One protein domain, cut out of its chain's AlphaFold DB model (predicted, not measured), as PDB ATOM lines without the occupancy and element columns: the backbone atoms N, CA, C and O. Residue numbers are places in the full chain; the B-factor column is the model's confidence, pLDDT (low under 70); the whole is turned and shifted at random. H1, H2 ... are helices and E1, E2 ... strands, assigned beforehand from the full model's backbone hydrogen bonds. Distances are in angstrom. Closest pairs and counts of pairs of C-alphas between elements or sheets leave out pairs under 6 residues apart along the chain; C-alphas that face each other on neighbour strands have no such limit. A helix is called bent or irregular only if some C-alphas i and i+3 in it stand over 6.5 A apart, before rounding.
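This is residues 3 to 119 of the 430 residues of an uncharacterized protein of Spathaspora passalidarum (strain NRRL Y-27907 / 11-Y1) (UniProt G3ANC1). A small, strongly twisted sheet of three parallel strands is the middle layer here, with H1 and H2 over one of its faces and the long helix H3 over the other; at the beginning of the printed part, residues 3 to 11 stick out as a free tail. The 117 printed residues hold three named helices and three named strands, in the order E1 H1 E2 H2 E3 H3, and the sheet's order is E1 E2 E3. The class is mixed, helices and strands. The whole is only just compact, close to loose, with a radius of gyration of the C-alphas of 15.8 A, and its C-alphas span 47 by 33 by 30 A.

Look first at strand E1, residues 23 to 29, beside E2, residues 59 to 66: they are parallel at 21 degrees, with N 26 and O 61 2.9 A apart, within hydrogen-bond range. E2 is in turn parallel to E3, residues 87 to 92, at 29 degrees, with N 89 and O 62 2.8 A apart. The sheet is only just strongly twisted, its C-alphas lying up to 4.1 A off its best plane. Helix H1, residues 34 to 45, is on the sheet at a height of 9.9 A, over E1; the closest C-alphas, those of Ile 28 and Leu 37, are 7.2 A apart. H2, residues 73 to 84, is on the same face, over E3 at a height of 9.1 A; the C-alphas of Lys 81 and Asn 87 come closest, at 6.0 A. H1 and H2 are close but not clearly touching. H3, residues 97 to 119, is on the opposite face, over E2 at a height of 8.2 A, and runs along the strands, at 22 degrees to E2 on the local plane. E1, H1, E2 and E2, H2, E3 are strand-helix-strand units, two parallel neighbour strands with a helix between, each with a right-handed crossover. Every O i to N i+4 pair is within hydrogen-bond range in H1 and H2, and 17 of 19 in H3.

Find C-alpha 23 at (23.050, 52.206, -35.377), where E1 begins; it runs 19.5 A to residue 29. H1 follows at residues 34 to 45, then E2, residues 59 to 66, 22.3 A long, H2, residues 73 to 84, and E3, residues 87 to 92. H3 covers residues 97 to 119, 31.6 A, ending at C-alpha 119 at (36.631, 52.615, -34.975). It has a kink of 30 degrees near residue 108 and is only just irregular: C-alphas 111 and 114 are 6.9 A apart.

The two C-alphas farthest apart, those of Phe 15 and Asp 69, are 48.2 A apart. The printed part has no cut. The link from H1 to E2, 13 residues, is long. Look for pLDDT under 70 at residues 3 to 12, 68 to 70 and 95.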
ATOM      1  N   GLY A   3      10.015  52.589 -38.637       24.30
ATOM      2  CA  GLY A   3       8.649  52.436 -39.174       24.30
ATOM      3  C   GLY A   3       7.987  53.739 -39.649       24.30
ATOM      4  O   GLY A   3       7.027  53.678 -40.402       24.30
ATOM      5  N   HIS A   4       8.513  54.902 -39.242       29.33
ATOM      6  CA  HIS A   4       8.011  56.220 -39.656       29.33
ATOM      7  C   HIS A   4       8.916  56.932 -40.673       29.33
ATOM      8  O   HIS A   4       8.480  57.909 -41.257       29.33
ATOM      9  N   MET A   5      10.133  56.434 -40.932       34.12
ATOM     10  CA  MET A   5      10.952  56.882 -42.074       34.12
ATOM     11  C   MET A   5      10.612  56.142 -43.379       34.12
ATOM     12  O   MET A   5      11.136  56.480 -44.429       34.12
ATOM     13  N   VAL A   6       9.772  55.105 -43.308       36.22
ATOM     14  CA  VAL A   6       9.366  54.262 -44.451       36.22
ATOM     15  C   VAL A   6       7.853  54.381 -44.710       36.22
ATOM     16  O   VAL A   6       7.286  53.671 -45.534       36.22
ATOM     17  N   GLY A   7       7.171  55.281 -43.997       28.84
ATOM     18  CA  GLY A   7       5.749  55.551 -44.179       28.84
ATOM     19  C   GLY A   7       5.540  56.783 -45.051       28.84
ATOM     20  O   GLY A   7       5.635  57.887 -44.527       28.84
ATOM     21  N   ASN A   8       5.194  56.541 -46.318       31.19
ATOM     22  CA  ASN A   8       4.835  57.477 -47.397       31.19
ATOM     23  C   ASN A   8       6.021  58.048 -48.199       31.19
ATOM     24  O   ASN A   8       6.637  59.016 -47.786       31.19
ATOM     25  N   ASP A   9       6.309  57.426 -49.349       42.06
ATOM     26  CA  ASP A   9       6.862  57.987 -50.603       42.06
ATOM     27  C   ASP A   9       8.008  59.032 -50.607       42.06
ATOM     28  O   ASP A   9       8.278  59.610 -51.655       42.06
ATOM     29  N   ASP A  10       8.779  59.200 -49.531       46.91
ATOM     30  CA  ASP A  10      10.008  60.010 -49.533       46.91
ATOM     31  C   ASP A  10      11.251  59.105 -49.616       46.91
ATOM     32  O   ASP A  10      11.809  58.647 -48.616       46.91
ATOM     33  N   LEU A  11      11.672  58.796 -50.851       55.84
ATOM     34  CA  LEU A  11      12.868  58.002 -51.151       55.84
ATOM     35  C   LEU A  11      14.103  58.571 -50.427       55.84
ATOM     36  O   LEU A  11      14.573  59.661 -50.748       55.84
ATOM     37  N   LEU A  12      14.721  57.778 -49.549       67.19
ATOM     38  CA  LEU A  12      16.119  57.984 -49.159       67.19
ATOM     39  C   LEU A  12      16.985  57.980 -50.428       67.19
ATOM     40  O   LEU A  12      17.190  56.939 -51.064       67.19
ATOM     41  N   LEU A  13      17.467  59.158 -50.818       84.75
ATOM     42  CA  LEU A  13      18.261  59.328 -52.028       84.75
ATOM     43  C   LEU A  13      19.671  58.762 -51.803       84.75
ATOM     44  O   LEU A  13      20.306  59.064 -50.790       84.75
ATOM     45  N   PRO A  14      20.217  57.973 -52.743       87.38
ATOM     46  CA  PRO A  14      21.481  57.248 -52.561       87.38
ATOM     47  C   PRO A  14      22.720  58.158 -52.484       87.38
ATOM     48  O   PRO A  14      23.803  57.710 -52.095       87.38
ATOM     49  N   PHE A  15      22.562  59.427 -52.856       88.88
ATOM     50  CA  PHE A  15      23.603  60.449 -52.876       88.88
ATOM     51  C   PHE A  15      23.466  61.488 -51.757       88.88
ATOM     52  O   PHE A  15      24.356  62.323 -51.630       88.88
ATOM     53  N   GLU A  16      22.378  61.492 -50.983       87.19
ATOM     54  CA  GLU A  16      22.195  62.433 -49.868       87.19
ATOM     55  C   GLU A  16      23.113  62.100 -48.688       87.19
ATOM     56  O   GLU A  16      23.442  60.939 -48.437       87.19
ATOM     57  N   THR A  17      23.520  63.129 -47.952       83.88
ATOM     58  CA  THR A  17      24.330  62.959 -46.740       83.88
ATOM     59  C   THR A  17      23.499  62.333 -45.634       83.88
ATOM     60  O   THR A  17      22.305  62.595 -45.514       83.88
ATOM     61  N   PHE A  18      24.135  61.506 -44.803       80.88
ATOM     62  CA  PHE A  18      23.475  60.819 -43.684       80.88
ATOM     63  C   PHE A  18      22.367  59.835 -44.096       80.88
ATOM     64  O   PHE A  18      21.612  59.362 -43.248       80.88
ATOM     65  N   ASN A  19      22.319  59.425 -45.367       80.31
ATOM     66  CA  ASN A  19      21.455  58.336 -45.839       80.31
ATOM     67  C   ASN A  19      21.921  56.937 -45.369       80.31
ATOM     68  O   ASN A  19      21.320  55.912 -45.698       80.31
ATOM     69  N   HIS A  20      23.004  56.887 -44.590       82.44
ATOM     70  CA  HIS A  20      23.547  55.691 -43.972       82.44
ATOM     71  C   HIS A  20      23.332  55.737 -42.463       82.44
ATOM     72  O   HIS A  20      24.004  56.519 -41.782       82.44
ATOM     73  N   PRO A  21      22.451  54.887 -41.909       87.56
ATOM     74  CA  PRO A  21      22.311  54.813 -40.470       87.56
ATOM     75  C   PRO A  21      23.634  54.390 -39.820       87.56
ATOM     76  O   PRO A  21      24.468  53.715 -40.423       87.56
ATOM     77  N   ILE A  22      23.808  54.810 -38.569       91.88
ATOM     78  CA  ILE A  22      24.992  54.532 -37.741       91.88
ATOM     79  C   ILE A  22      24.729  53.428 -36.712       91.88
ATOM     80  O   ILE A  22      25.652  52.755 -36.255       91.88
ATOM     81  N   SER A  23      23.460  53.206 -36.359       93.75
ATOM     82  CA  SER A  23      23.050  52.206 -35.377       93.75
ATOM     83  C   SER A  23      21.637  51.692 -35.641       93.75
ATOM     84  O   SER A  23      20.780  52.422 -36.139       93.75
ATOM     85  N   GLN A  24      21.408  50.431 -35.276       94.06
ATOM     86  CA  GLN A  24      20.091  49.822 -35.146       94.06
ATOM     87  C   GLN A  24      19.884  49.437 -33.679       94.06
ATOM     88  O   GLN A  24      20.622  48.608 -33.140       94.06
ATOM     89  N   VAL A  25      18.863  50.024 -33.054       94.00
ATOM     90  CA  VAL A  25      18.497  49.750 -31.661       94.00
ATOM     91  C   VAL A  25      17.298  48.807 -31.616       94.00
ATOM     92  O   VAL A  25      16.258  49.087 -32.214       94.00
ATOM     93  N   PHE A  26      17.442  47.693 -30.904       95.12
ATOM     94  CA  PHE A  26      16.359  46.756 -30.610       95.12
ATOM     95  C   PHE A  26      15.871  47.009 -29.189       95.12
ATOM     96  O   PHE A  26      16.650  46.885 -28.251       95.12
ATOM     97  N   VAL A  27      14.607  47.391 -29.033       93.25
ATOM     98  CA  VAL A  27      14.008  47.637 -27.717       93.25
ATOM     99  C   VAL A  27      13.215  46.403 -27.317       93.25
ATOM    100  O   VAL A  27      12.376  45.960 -28.100       93.25
ATOM    101  N   ILE A  28      13.496  45.872 -26.131       93.50
ATOM    102  CA  ILE A  28      12.793  44.738 -25.528       93.50
ATOM    103  C   ILE A  28      12.480  45.032 -24.063       93.50
ATOM    104  O   ILE A  28      13.155  45.838 -23.420       93.50
ATOM    105  N   SER A  29      11.459  44.376 -23.539       90.62
ATOM    106  CA  SER A  29      11.146  44.323 -22.118       90.62
ATOM    107  C   SER A  29      11.872  43.158 -21.434       90.62
ATOM    108  O   SER A  29      12.236  42.180 -22.080       90.62
ATOM    109  N   MET A  30      12.013  43.203 -20.106       87.00
ATOM    110  CA  MET A  30      12.390  42.034 -19.296       87.00
ATOM    111  C   MET A  30      11.395  40.865 -19.379       87.00
ATOM    112  O   MET A  30      11.751  39.755 -18.998       87.00
ATOM    113  N   GLN A  31      10.161  41.091 -19.842       86.31
ATOM    114  CA  GLN A  31       9.214  39.996 -20.093       86.31
ATOM    115  C   GLN A  31       9.443  39.291 -21.438       86.31
ATOM    116  O   GLN A  31       8.921  38.193 -21.631       86.31
ATOM    117  N   ASP A  32      10.208  39.900 -22.348       90.06
ATOM    118  CA  ASP A  32      10.444  39.343 -23.676       90.06
ATOM    119  C   ASP A  32      11.520  38.253 -23.622       90.06
ATOM    120  O   ASP A  32      12.511  38.324 -22.889       90.06
ATOM    121  N   SER A  33      11.352  37.236 -24.457       91.00
ATOM    122  CA  SER A  33      12.310  36.143 -24.587       91.00
ATOM    123  C   SER A  33      13.491  36.514 -25.492       91.00
ATOM    124  O   SER A  33      13.392  37.310 -26.431       91.00
ATOM    125  N   ILE A  34      14.634  35.848 -25.297       92.25
ATOM    126  CA  ILE A  34      15.778  35.985 -26.220       92.25
ATOM    127  C   ILE A  34      15.429  35.515 -27.634       92.25
ATOM    128  O   ILE A  34      15.997  36.013 -28.609       92.25
ATOM    129  N   ASP A  35      14.504  34.567 -27.766       93.69
ATOM    130  CA  ASP A  35      14.068  34.069 -29.066       93.69
ATOM    131  C   ASP A  35      13.283  35.137 -29.841       93.69
ATOM    132  O   ASP A  35      13.488  35.282 -31.047       93.69
ATOM    133  N   GLU A  36      12.482  35.964 -29.163       94.00
ATOM    134  CA  GLU A  36      11.835  37.134 -29.769       94.00
ATOM    135  C   GLU A  36      12.861  38.166 -30.242       94.00
ATOM    136  O   GLU A  36      12.809  38.588 -31.401       94.00
ATOM    137  N   LEU A  37      13.859  38.497 -29.414       95.06
ATOM    138  CA  LEU A  37      14.960  39.374 -29.825       95.06
ATOM    139  C   LEU A  37      15.705  38.801 -31.044       95.06
ATOM    140  O   LEU A  37      16.001  39.523 -32.000       95.06
ATOM    141  N   ARG A  38      15.981  37.490 -31.053       95.69
ATOM    142  CA  ARG A  38      16.615  36.821 -32.196       95.69
ATOM    143  C   ARG A  38      15.748  36.940 -33.448       95.69
ATOM    144  O   ARG A  38      16.273  37.271 -34.510       95.69
ATOM    145  N   ASN A  39      14.439  36.734 -33.329       95.56
ATOM    146  CA  ASN A  39      13.495  36.874 -34.436       95.56
ATOM    147  C   ASN A  39      13.461  38.311 -34.977       95.56
ATOM    148  O   ASN A  39      13.467  38.500 -36.194       95.56
ATOM    149  N   MET A  40      13.509  39.327 -34.108       94.38
ATOM    150  CA  MET A  40      13.614  40.733 -34.520       94.38
ATOM    151  C   MET A  40      14.899  41.002 -35.313       94.38
ATOM    152  O   MET A  40      14.850  41.644 -36.363       94.38
ATOM    153  N   ILE A  41      16.039  40.476 -34.853       93.94
ATOM    154  CA  ILE A  41      17.329  40.619 -35.542       93.94
ATOM    155  C   ILE A  41      17.294  39.923 -36.907       93.94
ATOM    156  O   ILE A  41      17.739  40.499 -37.898       93.94
ATOM    157  N   VAL A  42      16.752  38.706 -36.985       94.88
ATOM    158  CA  VAL A  42      16.618  37.959 -38.247       94.88
ATOM    159  C   VAL A  42      15.705  38.703 -39.220       94.88
ATOM    160  O   VAL A  42      16.065  38.874 -40.383       94.88
ATOM    161  N   LYS A  43      14.563  39.212 -38.744       94.12
ATOM    162  CA  LYS A  43      13.631  40.008 -39.552       94.12
ATOM    163  C   LYS A  43      14.295  41.267 -40.107       94.12
ATOM    164  O   LYS A  43      14.097  41.579 -41.275       94.12
ATOM    165  N   PHE A  44      15.094  41.960 -39.293       92.44
ATOM    166  CA  PHE A  44      15.873  43.112 -39.744       92.44
ATOM    167  C   PHE A  44      16.885  42.696 -40.817       92.44
ATOM    168  O   PHE A  44      16.859  43.220 -41.921       92.44
ATOM    169  N   ARG A  45      17.722  41.685 -40.552       91.06
ATOM    170  CA  ARG A  45      18.767  41.234 -41.492       91.06
ATOM    171  C   ARG A  45      18.231  40.763 -42.847       91.06
ATOM    172  O   ARG A  45      18.925  40.920 -43.845       91.06
ATOM    173  N   ASN A  46      17.026  40.198 -42.868       91.12
ATOM    174  CA  ASN A  46      16.380  39.679 -44.075       91.12
ATOM    175  C   ASN A  46      15.489  40.709 -44.785       91.12
ATOM    176  O   ASN A  46      14.809  40.363 -45.748       91.12
ATOM    177  N   HIS A  47      15.450  41.956 -44.314       89.69
ATOM    178  CA  HIS A  47      14.728  43.014 -45.004       89.69
ATOM    179  C   HIS A  47      15.420  43.378 -46.330       89.69
ATOM    180  O   HIS A  47      16.648  43.352 -46.444       89.69
ATOM    181  N   ASN A  48      14.626  43.747 -47.337       87.69
ATOM    182  CA  ASN A  48      15.133  44.166 -48.641       87.69
ATOM    183  C   ASN A  48      15.628  45.613 -48.572       87.69
ATOM    184  O   ASN A  48      14.878  46.552 -48.824       87.69
ATOM    185  N   TYR A  49      16.898  45.787 -48.216       86.44
ATOM    186  CA  TYR A  49      17.531  47.101 -48.201       86.44
ATOM    187  C   TYR A  49      17.997  47.550 -49.590       86.44
ATOM    188  O   TYR A  49      18.354  46.709 -50.421       86.44
ATOM    189  N   PRO A  50      18.102  48.872 -49.820       87.06
ATOM    190  CA  PRO A  50      18.709  49.404 -51.032       87.06
ATOM    191  C   PRO A  50      20.138  48.889 -51.263       87.06
ATOM    192  O   PRO A  50      20.902  48.657 -50.326       87.06
ATOM    193  N   LEU A  51      20.547  48.762 -52.526       87.19
ATOM    194  CA  LEU A  51      21.830  48.149 -52.910       87.19
ATOM    195  C   LEU A  51      23.071  48.989 -52.549       87.19
ATOM    196  O   LEU A  51      24.198  48.481 -52.557       87.19
ATOM    197  N   TYR A  52      22.866  50.252 -52.180       86.12
ATOM    198  CA  TYR A  52      23.882  51.151 -51.635       86.12
ATOM    199  C   TYR A  52      24.035  51.037 -50.103       86.12
ATOM    200  O   TYR A  52      24.996  51.559 -49.534       86.12
ATOM    201  N   PHE A  53      23.125  50.338 -49.413       88.12
ATOM    202  CA  PHE A  53      23.136  50.202 -47.957       88.12
ATOM    203  C   PHE A  53      24.037  49.049 -47.482       88.12
ATOM    204  O   PHE A  53      23.935  47.914 -47.956       88.12
ATOM    205  N   GLN A  54      24.908  49.326 -46.504       88.31
ATOM    206  CA  GLN A  54      25.817  48.343 -45.907       88.31
ATOM    207  C   GLN A  54      25.474  48.086 -44.436       88.31
ATOM    208  O   GLN A  54      25.845  48.850 -43.550       88.31
ATOM    209  N   MET A  55      24.819  46.957 -44.167       89.50
ATOM    210  CA  MET A  55      24.375  46.589 -42.818       89.50
ATOM    211  C   MET A  55      25.534  46.340 -41.842       89.50
ATOM    212  O   MET A  55      25.419  46.670 -40.666       89.50
ATOM    213  N   ASN A  56      26.658  45.797 -42.322       89.56
ATOM    214  CA  ASN A  56      27.824  45.460 -41.488       89.56
ATOM    215  C   ASN A  56      28.506  46.685 -40.854       89.56
ATOM    216  O   ASN A  56      29.440  46.543 -40.060       89.56
ATOM    217  N   ASP A  57      28.077  47.886 -41.230       91.56
ATOM    218  CA  ASP A  57      28.579  49.126 -40.661       91.56
ATOM    219  C   ASP A  57      27.789  49.587 -39.445       91.56
ATOM    220  O   ASP A  57      28.341  50.313 -38.627       91.56
ATOM    221  N   LEU A  58      26.560  49.110 -39.259       93.25
ATOM    222  CA  LEU A  58      25.720  49.507 -38.139       93.25
ATOM    223  C   LEU A  58      26.226  48.987 -36.797       93.25
ATOM    224  O   LEU A  58      26.588  47.818 -36.658       93.25
ATOM    225  N   LEU A  59      26.124  49.837 -35.776       95.31
ATOM    226  CA  LEU A  59      26.142  49.392 -34.390       95.31
ATOM    227  C   LEU A  59      24.789  48.762 -34.044       95.31
ATOM    228  O   LEU A  59      23.787  49.470 -33.921       95.31
ATOM    229  N   PHE A  60      24.752  47.444 -33.873       95.31
ATOM    230  CA  PHE A  60      23.581  46.770 -33.310       95.31
ATOM    231  C   PHE A  60      23.638  46.868 -31.789       95.31
ATOM    232  O   PHE A  60      24.624  46.455 -31.180       95.31
ATOM    233  N   HIS A  61      22.584  47.406 -31.182       95.44
ATOM    234  CA  HIS A  61      22.510  47.594 -29.735       95.44
ATOM    235  C   HIS A  61      21.133  47.222 -29.206       95.44
ATOM    236  O   HIS A  61      20.126  47.453 -29.876       95.44
ATOM    237  N   VAL A  62      21.077  46.655 -28.004       95.69
ATOM    238  CA  VAL A  62      19.813  46.284 -27.359       95.69
ATOM    239  C   VAL A  62      19.497  47.273 -26.242       95.69
ATOM    240  O   VAL A  62      20.357  47.608 -25.435       95.69
ATOM    241  N   VAL A  63      18.262  47.748 -26.170       93.69
ATOM    242  CA  VAL A  63      17.748  48.512 -25.034       93.69
ATOM    243  C   VAL A  63      16.751  47.635 -24.299       93.69
ATOM    244  O   VAL A  63      15.781  47.173 -24.892       93.69
ATOM    245  N   ILE A  64      17.013  47.404 -23.019       92.06
ATOM    246  CA  ILE A  64      16.183  46.580 -22.147       92.06
ATOM    247  C   ILE A  64      15.416  47.518 -21.227       92.06
ATOM    248  O   ILE A  64      16.020  48.262 -20.448       92.06
ATOM    249  N   LEU A  65      14.096  47.491 -21.335       90.06
ATOM    250  CA  LEU A  65      13.198  48.194 -20.436       90.06
ATOM    251  C   LEU A  65      12.821  47.262 -19.285       90.06
ATOM    252  O   LEU A  65      12.455  46.109 -19.514       90.06
ATOM    253  N   TYR A  66      12.912  47.749 -18.050       87.38
ATOM    254  CA  TYR A  66      12.565  46.950 -16.875       87.38
ATOM    255  C   TYR A  66      11.797  47.756 -15.828       87.38
ATOM    256  O   TYR A  66      11.878  48.984 -15.787       87.38
ATOM    257  N   GLN A  67      11.040  47.045 -14.995       81.44
ATOM    258  CA  GLN A  67      10.348  47.577 -13.819       81.44
ATOM    259  C   GLN A  67      11.145  47.201 -12.561       81.44
ATOM    260  O   GLN A  67      11.797  46.159 -12.559       81.44
ATOM    261  N   GLU A  68      11.106  48.035 -11.517       67.00
ATOM    262  CA  GLU A  68      12.027  47.994 -10.359       67.00
ATOM    263  C   GLU A  68      12.183  46.619  -9.670       67.00
ATOM    264  O   GLU A  68      13.239  46.348  -9.104       67.00
ATOM    265  N   ASP A  69      11.209  45.713  -9.780       64.69
ATOM    266  CA  ASP A  69      11.214  44.412  -9.094       64.69
ATOM    267  C   ASP A  69      12.068  43.308  -9.761       64.69
ATOM    268  O   ASP A  69      12.155  42.190  -9.245       64.69
ATOM    269  N   SER A  70      12.705  43.555 -10.913       66.06
ATOM    270  CA  SER A  70      13.452  42.503 -11.621       66.06
ATOM    271  C   SER A  70      14.921  42.407 -11.178       66.06
ATOM    272  O   SER A  70      15.780  43.138 -11.672       66.06
ATOM    273  N   ASN A  71      15.239  41.437 -10.315       70.44
ATOM    274  CA  ASN A  71      16.618  41.123  -9.895       70.44
ATOM    275  C   ASN A  71      17.478  40.461 -10.999       70.44
ATOM    276  O   ASN A  71      18.700  40.382 -10.877       70.44
ATOM    277  N   ASP A  72      16.857  40.026 -12.098       85.25
ATOM    278  CA  ASP A  72      17.485  39.212 -13.148       85.25
ATOM    279  C   ASP A  72      17.986  40.016 -14.362       85.25
ATOM    280  O   ASP A  72      18.367  39.461 -15.390       85.25
ATOM    281  N   VAL A  73      18.025  41.348 -14.286       87.38
ATOM    282  CA  VAL A  73      18.439  42.166 -15.440       87.38
ATOM    283  C   VAL A  73      19.890  41.884 -15.837       87.38
ATOM    284  O   VAL A  73      20.203  41.745 -17.019       87.38
ATOM    285  N   ILE A  74      20.787  41.751 -14.857       88.44
ATOM    286  CA  ILE A  74      22.213  41.499 -15.110       88.44
ATOM    287  C   ILE A  74      22.413  40.118 -15.752       88.44
ATOM    288  O   ILE A  74      23.225  39.977 -16.672       88.44
ATOM    289  N   SER A  75      21.679  39.097 -15.299       90.75
ATOM    290  CA  SER A  75      21.755  37.758 -15.889       90.75
ATOM    291  C   SER A  75      21.242  37.772 -17.331       90.75
ATOM    292  O   SER A  75      21.931  37.255 -18.211       90.75
ATOM    293  N   PHE A  76      20.139  38.471 -17.605       91.06
ATOM    294  CA  PHE A  76      19.603  38.632 -18.956       91.06
ATOM    295  C   PHE A  76      20.550  39.405 -19.891       91.06
ATOM    296  O   PHE A  76      20.776  38.999 -21.034       91.06
ATOM    297  N   GLN A  77      21.209  40.467 -19.409       92.88
ATOM    298  CA  GLN A  77      22.250  41.166 -20.175       92.88
ATOM    299  C   GLN A  77      23.408  40.236 -20.561       92.88
ATOM    300  O   GLN A  77      23.868  40.255 -21.707       92.88
ATOM    301  N   ASN A  78      23.876  39.412 -19.620       92.94
ATOM    302  CA  ASN A  78      24.942  38.441 -19.870       92.94
ATOM    303  C   ASN A  78      24.497  37.347 -20.847       92.94
ATOM    304  O   ASN A  78      25.286  36.889 -21.680       92.94
ATOM    305  N   GLU A  79      23.230  36.952 -20.789       93.88
ATOM    306  CA  GLU A  79      22.645  35.993 -21.716       93.88
ATOM    307  C   GLU A  79      22.584  36.555 -23.148       93.88
ATOM    308  O   GLU A  79      23.021  35.890 -24.086       93.88
ATOM    309  N   ILE A  80      22.165  37.813 -23.328       94.31
ATOM    310  CA  ILE A  80      22.189  38.503 -24.632       94.31
ATOM    311  C   ILE A  80      23.621  38.605 -25.164       94.31
ATOM    312  O   ILE A  80      23.881  38.277 -26.326       94.31
ATOM    313  N   LYS A  81      24.570  39.010 -24.317       94.62
ATOM    314  CA  LYS A  81      25.975  39.138 -24.714       94.62
ATOM    315  C   LYS A  81      26.574  37.795 -25.128       94.62
ATOM    316  O   LYS A  81      27.247  37.724 -26.149       94.62
ATOM    317  N   SER A  82      26.309  36.726 -24.378       95.25
ATOM    318  CA  SER A  82      26.854  35.394 -24.674       95.25
ATOM    319  C   SER A  82      26.191  34.728 -25.881       95.25
ATOM    320  O   SER A  82      26.892  34.161 -26.716       95.25
ATOM    321  N   LYS A  83      24.860  34.809 -26.013       95.06
ATOM    322  CA  LYS A  83      24.117  34.123 -27.083       95.06
ATOM    323  C   LYS A  83      24.056  34.899 -28.397       95.06
ATOM    324  O   LYS A  83      23.950  34.274 -29.449       95.06
ATOM    325  N   LEU A  84      24.064  36.233 -28.357       94.00
ATOM    326  CA  LEU A  84      23.866  37.083 -29.541       94.00
ATOM    327  C   LEU A  84      25.075  37.966 -29.872       94.00
ATOM    328  O   LEU A  84      25.099  38.555 -30.950       94.00
ATOM    329  N   ASN A  85      26.078  38.040 -28.987       94.06
ATOM    330  CA  ASN A  85      27.243  38.921 -29.127       94.06
ATOM    331  C   ASN A  85      26.851  40.397 -29.334       94.06
ATOM    332  O   ASN A  85      27.417  41.097 -30.174       94.06
ATOM    333  N   LEU A  86      25.843  40.854 -28.587       93.56
ATOM    334  CA  LEU A  86      25.360  42.233 -28.608       93.56
ATOM    335  C   LEU A  86      25.525  42.884 -27.238       93.56
ATOM    336  O   LEU A  86      25.317  42.248 -26.203       93.56
ATOM    337  N   ASN A  87      25.863  44.170 -27.246       93.31
ATOM    338  CA  ASN A  87      25.832  44.998 -26.046       93.31
ATOM    339  C   ASN A  87      24.400  45.467 -25.768       93.31
ATOM    340  O   ASN A  87      23.577  45.584 -26.683       93.31
ATOM    341  N   SER A  88      24.115  45.753 -24.497       93.56
ATOM    342  CA  SER A  88      22.802  46.217 -24.065       93.56
ATOM    343  C   SER A  88      22.877  47.385 -23.082       93.56
ATOM    344  O   SER A  88      23.786  47.463 -22.256       93.56
ATOM    345  N   THR A  89      21.905  48.293 -23.176       92.19
ATOM    346  CA  THR A  89      21.656  49.368 -22.207       92.19
ATOM    347  C   THR A  89      20.344  49.091 -21.501       92.19
ATOM    348  O   THR A  89      19.341  48.796 -22.141       92.19
ATOM    349  N   VAL A  90      20.345  49.230 -20.185       90.31
ATOM    350  CA  VAL A  90      19.163  49.018 -19.357       90.31
ATOM    351  C   VAL A  90      18.561  50.368 -18.979       90.31
ATOM    352  O   VAL A  90      19.290  51.272 -18.554       90.31
ATOM    353  N   ILE A  91      17.241  50.492 -19.113       89.25
ATOM    354  CA  ILE A  91      16.476  51.684 -18.741       89.25
ATOM    355  C   ILE A  91      15.337  51.271 -17.792       89.25
ATOM    356  O   ILE A  91      14.463  50.507 -18.211       89.25
ATOM    357  N   PRO A  92      15.327  51.752 -16.535       86.69
ATOM    358  CA  PRO A  92      14.193  51.546 -15.644       86.69
ATOM    359  C   PRO A  92      13.008  52.415 -16.081       86.69
ATOM    360  O   PRO A  92      13.176  53.584 -16.440       86.69
ATOM    361  N   ILE A  93      11.807  51.841 -16.062       80.75
ATOM    362  CA  ILE A  93      10.555  52.557 -16.322       80.75
ATOM    363  C   ILE A  93      10.091  53.198 -15.001       80.75
ATOM    364  O   ILE A  93       9.279  52.630 -14.277       80.75
ATOM    365  N   GLU A  94      10.638  54.371 -14.675       73.50
ATOM    366  CA  GLU A  94      10.273  55.181 -13.494       73.50
ATOM    367  C   GLU A  94       9.239  56.272 -13.838       73.50
ATOM    368  O   GLU A  94       9.019  56.582 -15.004       73.50
ATOM    369  N   THR A  95       8.627  56.927 -12.842       61.47
ATOM    370  CA  THR A  95       7.654  58.025 -13.070       61.47
ATOM    371  C   THR A  95       8.258  59.256 -13.766       61.47
ATOM    372  O   THR A  95       7.537  59.981 -14.452       61.47
ATOM    373  N   THR A  96       9.577  59.464 -13.682       70.38
ATOM    374  CA  THR A  96      10.329  60.504 -14.416       70.38
ATOM    375  C   THR A  96      11.095  59.925 -15.611       70.38
ATOM    376  O   THR A  96      12.310  60.076 -15.737       70.38
ATOM    377  N   VAL A  97      10.369  59.257 -16.513       74.69
ATOM    378  CA  VAL A  97      10.907  58.563 -17.700       74.69
ATOM    379  C   VAL A  97      11.866  59.435 -18.535       74.69
ATOM    380  O   VAL A  97      12.894  58.945 -19.002       74.69
ATOM    381  N   ASP A  98      11.571  60.728 -18.718       81.69
ATOM    382  CA  ASP A  98      12.315  61.589 -19.655       81.69
ATOM    383  C   ASP A  98      13.774  61.828 -19.227       81.69
ATOM    384  O   ASP A  98      14.695  61.695 -20.037       81.69
ATOM    385  N   THR A  99      14.026  62.115 -17.947       84.75
ATOM    386  CA  THR A  99      15.391  62.348 -17.445       84.75
ATOM    387  C   THR A  99      16.238  61.082 -17.506       84.75
ATOM    388  O   THR A  99      17.395  61.128 -17.932       84.75
ATOM    389  N   THR A 100      15.648  59.940 -17.155       85.50
ATOM    390  CA  THR A 100      16.322  58.639 -17.173       85.50
ATOM    391  C   THR A 100      16.658  58.213 -18.599       85.50
ATOM    392  O   THR A 100      17.796  57.815 -18.866       85.50
ATOM    393  N   ILE A 101      15.725  58.371 -19.545       86.44
ATOM    394  CA  ILE A 101      15.981  58.101 -20.965       86.44
ATOM    395  C   ILE A 101      17.093  59.006 -21.491       86.44
ATOM    396  O   ILE A 101      18.022  58.500 -22.116       86.44
ATOM    397  N   ARG A 102      17.055  60.319 -21.226       88.75
ATOM    398  CA  ARG A 102      18.096  61.252 -21.695       88.75
ATOM    399  C   ARG A 102      19.478  60.877 -21.171       88.75
ATOM    400  O   ARG A 102      20.435  60.853 -21.946       88.75
ATOM    401  N   TYR A 103      19.581  60.546 -19.885       90.62
ATOM    402  CA  TYR A 103      20.836  60.109 -19.278       90.62
ATOM    403  C   TYR A 103      21.342  58.801 -19.902       90.62
ATOM    404  O   TYR A 103      22.498  58.719 -20.319       90.62
ATOM    405  N   LYS A 104      20.472  57.792 -20.046       90.06
ATOM    406  CA  LYS A 104      20.836  56.493 -20.633       90.06
ATOM    407  C   LYS A 104      21.150  56.567 -22.122       90.06
ATOM    408  O   LYS A 104      22.031  55.850 -22.597       90.06
ATOM    409  N   LEU A 105      20.486  57.457 -22.850       90.56
ATOM    410  CA  LEU A 105      20.794  57.758 -24.240       90.56
ATOM    411  C   LEU A 105      22.176  58.410 -24.356       90.56
ATOM    412  O   LEU A 105      22.973  57.981 -25.185       90.56
ATOM    413  N   ASN A 106      22.487  59.394 -23.506       93.06
ATOM    414  CA  ASN A 106      23.816  60.005 -23.466       93.06
ATOM    415  C   ASN A 106      24.896  58.958 -23.141       93.06
ATOM    416  O   ASN A 106      25.894  58.860 -23.853       93.06
ATOM    417  N   GLU A 107      24.645  58.102 -22.146       93.25
ATOM    418  CA  GLU A 107      25.527  56.988 -21.796       93.25
ATOM    419  C   GLU A 107      25.757  56.044 -22.991       93.25
ATOM    420  O   GLU A 107      26.899  55.684 -23.283       93.25
ATOM    421  N   PHE A 108      24.698  55.676 -23.721       93.94
ATOM    422  CA  PHE A 108      24.800  54.872 -24.940       93.94
ATOM    423  C   PHE A 108      25.642  55.566 -26.019       93.94
ATOM    424  O   PHE A 108      26.539  54.936 -26.589       93.94
ATOM    425  N   ILE A 109      25.387  56.853 -26.272       94.25
ATOM    426  CA  ILE A 109      26.091  57.635 -27.291       94.25
ATOM    427  C   ILE A 109      27.592  57.691 -26.983       94.25
ATOM    428  O   ILE A 109      28.409  57.373 -27.846       94.25
ATOM    429  N   VAL A 110      27.955  58.034 -25.746       95.12
ATOM    430  CA  VAL A 110      29.351  58.222 -25.328       95.12
ATOM    431  C   VAL A 110      30.108  56.897 -25.238       95.12
ATOM    432  O   VAL A 110      31.255  56.822 -25.670       95.12
ATOM    433  N   LYS A 111      29.489  55.840 -24.694       94.56
ATOM    434  CA  LYS A 111      30.184  54.568 -24.430       94.56
ATOM    435  C   LYS A 111      30.149  53.575 -25.589       94.56
ATOM    436  O   LYS A 111      31.015  52.708 -25.642       94.56
ATOM    437  N   ASN A 112      29.163  53.660 -26.484       94.62
ATOM    438  CA  ASN A 112      28.982  52.676 -27.557       94.62
ATOM    439  C   ASN A 112      29.012  53.320 -28.945       94.62
ATOM    440  O   ASN A 112      29.805  52.903 -29.790       94.62
ATOM    441  N   LEU A 113      28.184  54.341 -29.187       95.50
ATOM    442  CA  LEU A 113      28.001  54.891 -30.533       95.50
ATOM    443  C   LEU A 113      29.239  55.630 -31.052       95.50
ATOM    444  O   LEU A 113      29.743  55.291 -32.121       95.50
ATOM    445  N   ILE A 114      29.750  56.606 -30.296       96.06
ATOM    446  CA  ILE A 114      30.942  57.373 -30.685       96.06
ATOM    447  C   ILE A 114      32.162  56.450 -30.860       96.06
ATOM    448  O   ILE A 114      32.791  56.526 -31.917       96.06
ATOM    449  N   PRO A 115      32.486  55.530 -29.922       96.81
ATOM    450  CA  PRO A 115      33.593  54.593 -30.108       96.81
ATOM    451  C   PRO A 115      33.456  53.713 -31.356       96.81
ATOM    452  O   PRO A 115      34.441  53.493 -32.061       96.81
ATOM    453  N   HIS A 116      32.242  53.243 -31.672       96.94
ATOM    454  CA  HIS A 116      31.984  52.470 -32.891       96.94
ATOM    455  C   HIS A 116      32.229  53.293 -34.160       96.94
ATOM    456  O   HIS A 116      32.913  52.826 -35.073       96.94
ATOM    457  N   ILE A 117      31.724  54.530 -34.201       97.00
ATOM    458  CA  ILE A 117      31.943  55.455 -35.322       97.00
ATOM    459  C   ILE A 117      33.439  55.723 -35.506       97.00
ATOM    460  O   ILE A 117      33.958  55.571 -36.610       97.00
ATOM    461  N   GLN A 118      34.160  56.037 -34.426       97.06
ATOM    462  CA  GLN A 118      35.604  56.286 -34.464       97.06
ATOM    463  C   GLN A 118      36.394  55.064 -34.949       97.06
ATOM    464  O   GLN A 118      37.315  55.203 -35.754       97.06
ATOM    465  N   MET A 119      36.028  53.860 -34.499       97.12
ATOM    466  CA  MET A 119      36.631  52.615 -34.975       97.12
ATOM    467  C   MET A 119      36.411  52.433 -36.483       97.12
ATOM    468  O   MET A 119      37.363  52.145 -37.205       97.12
TER     469      MET A 119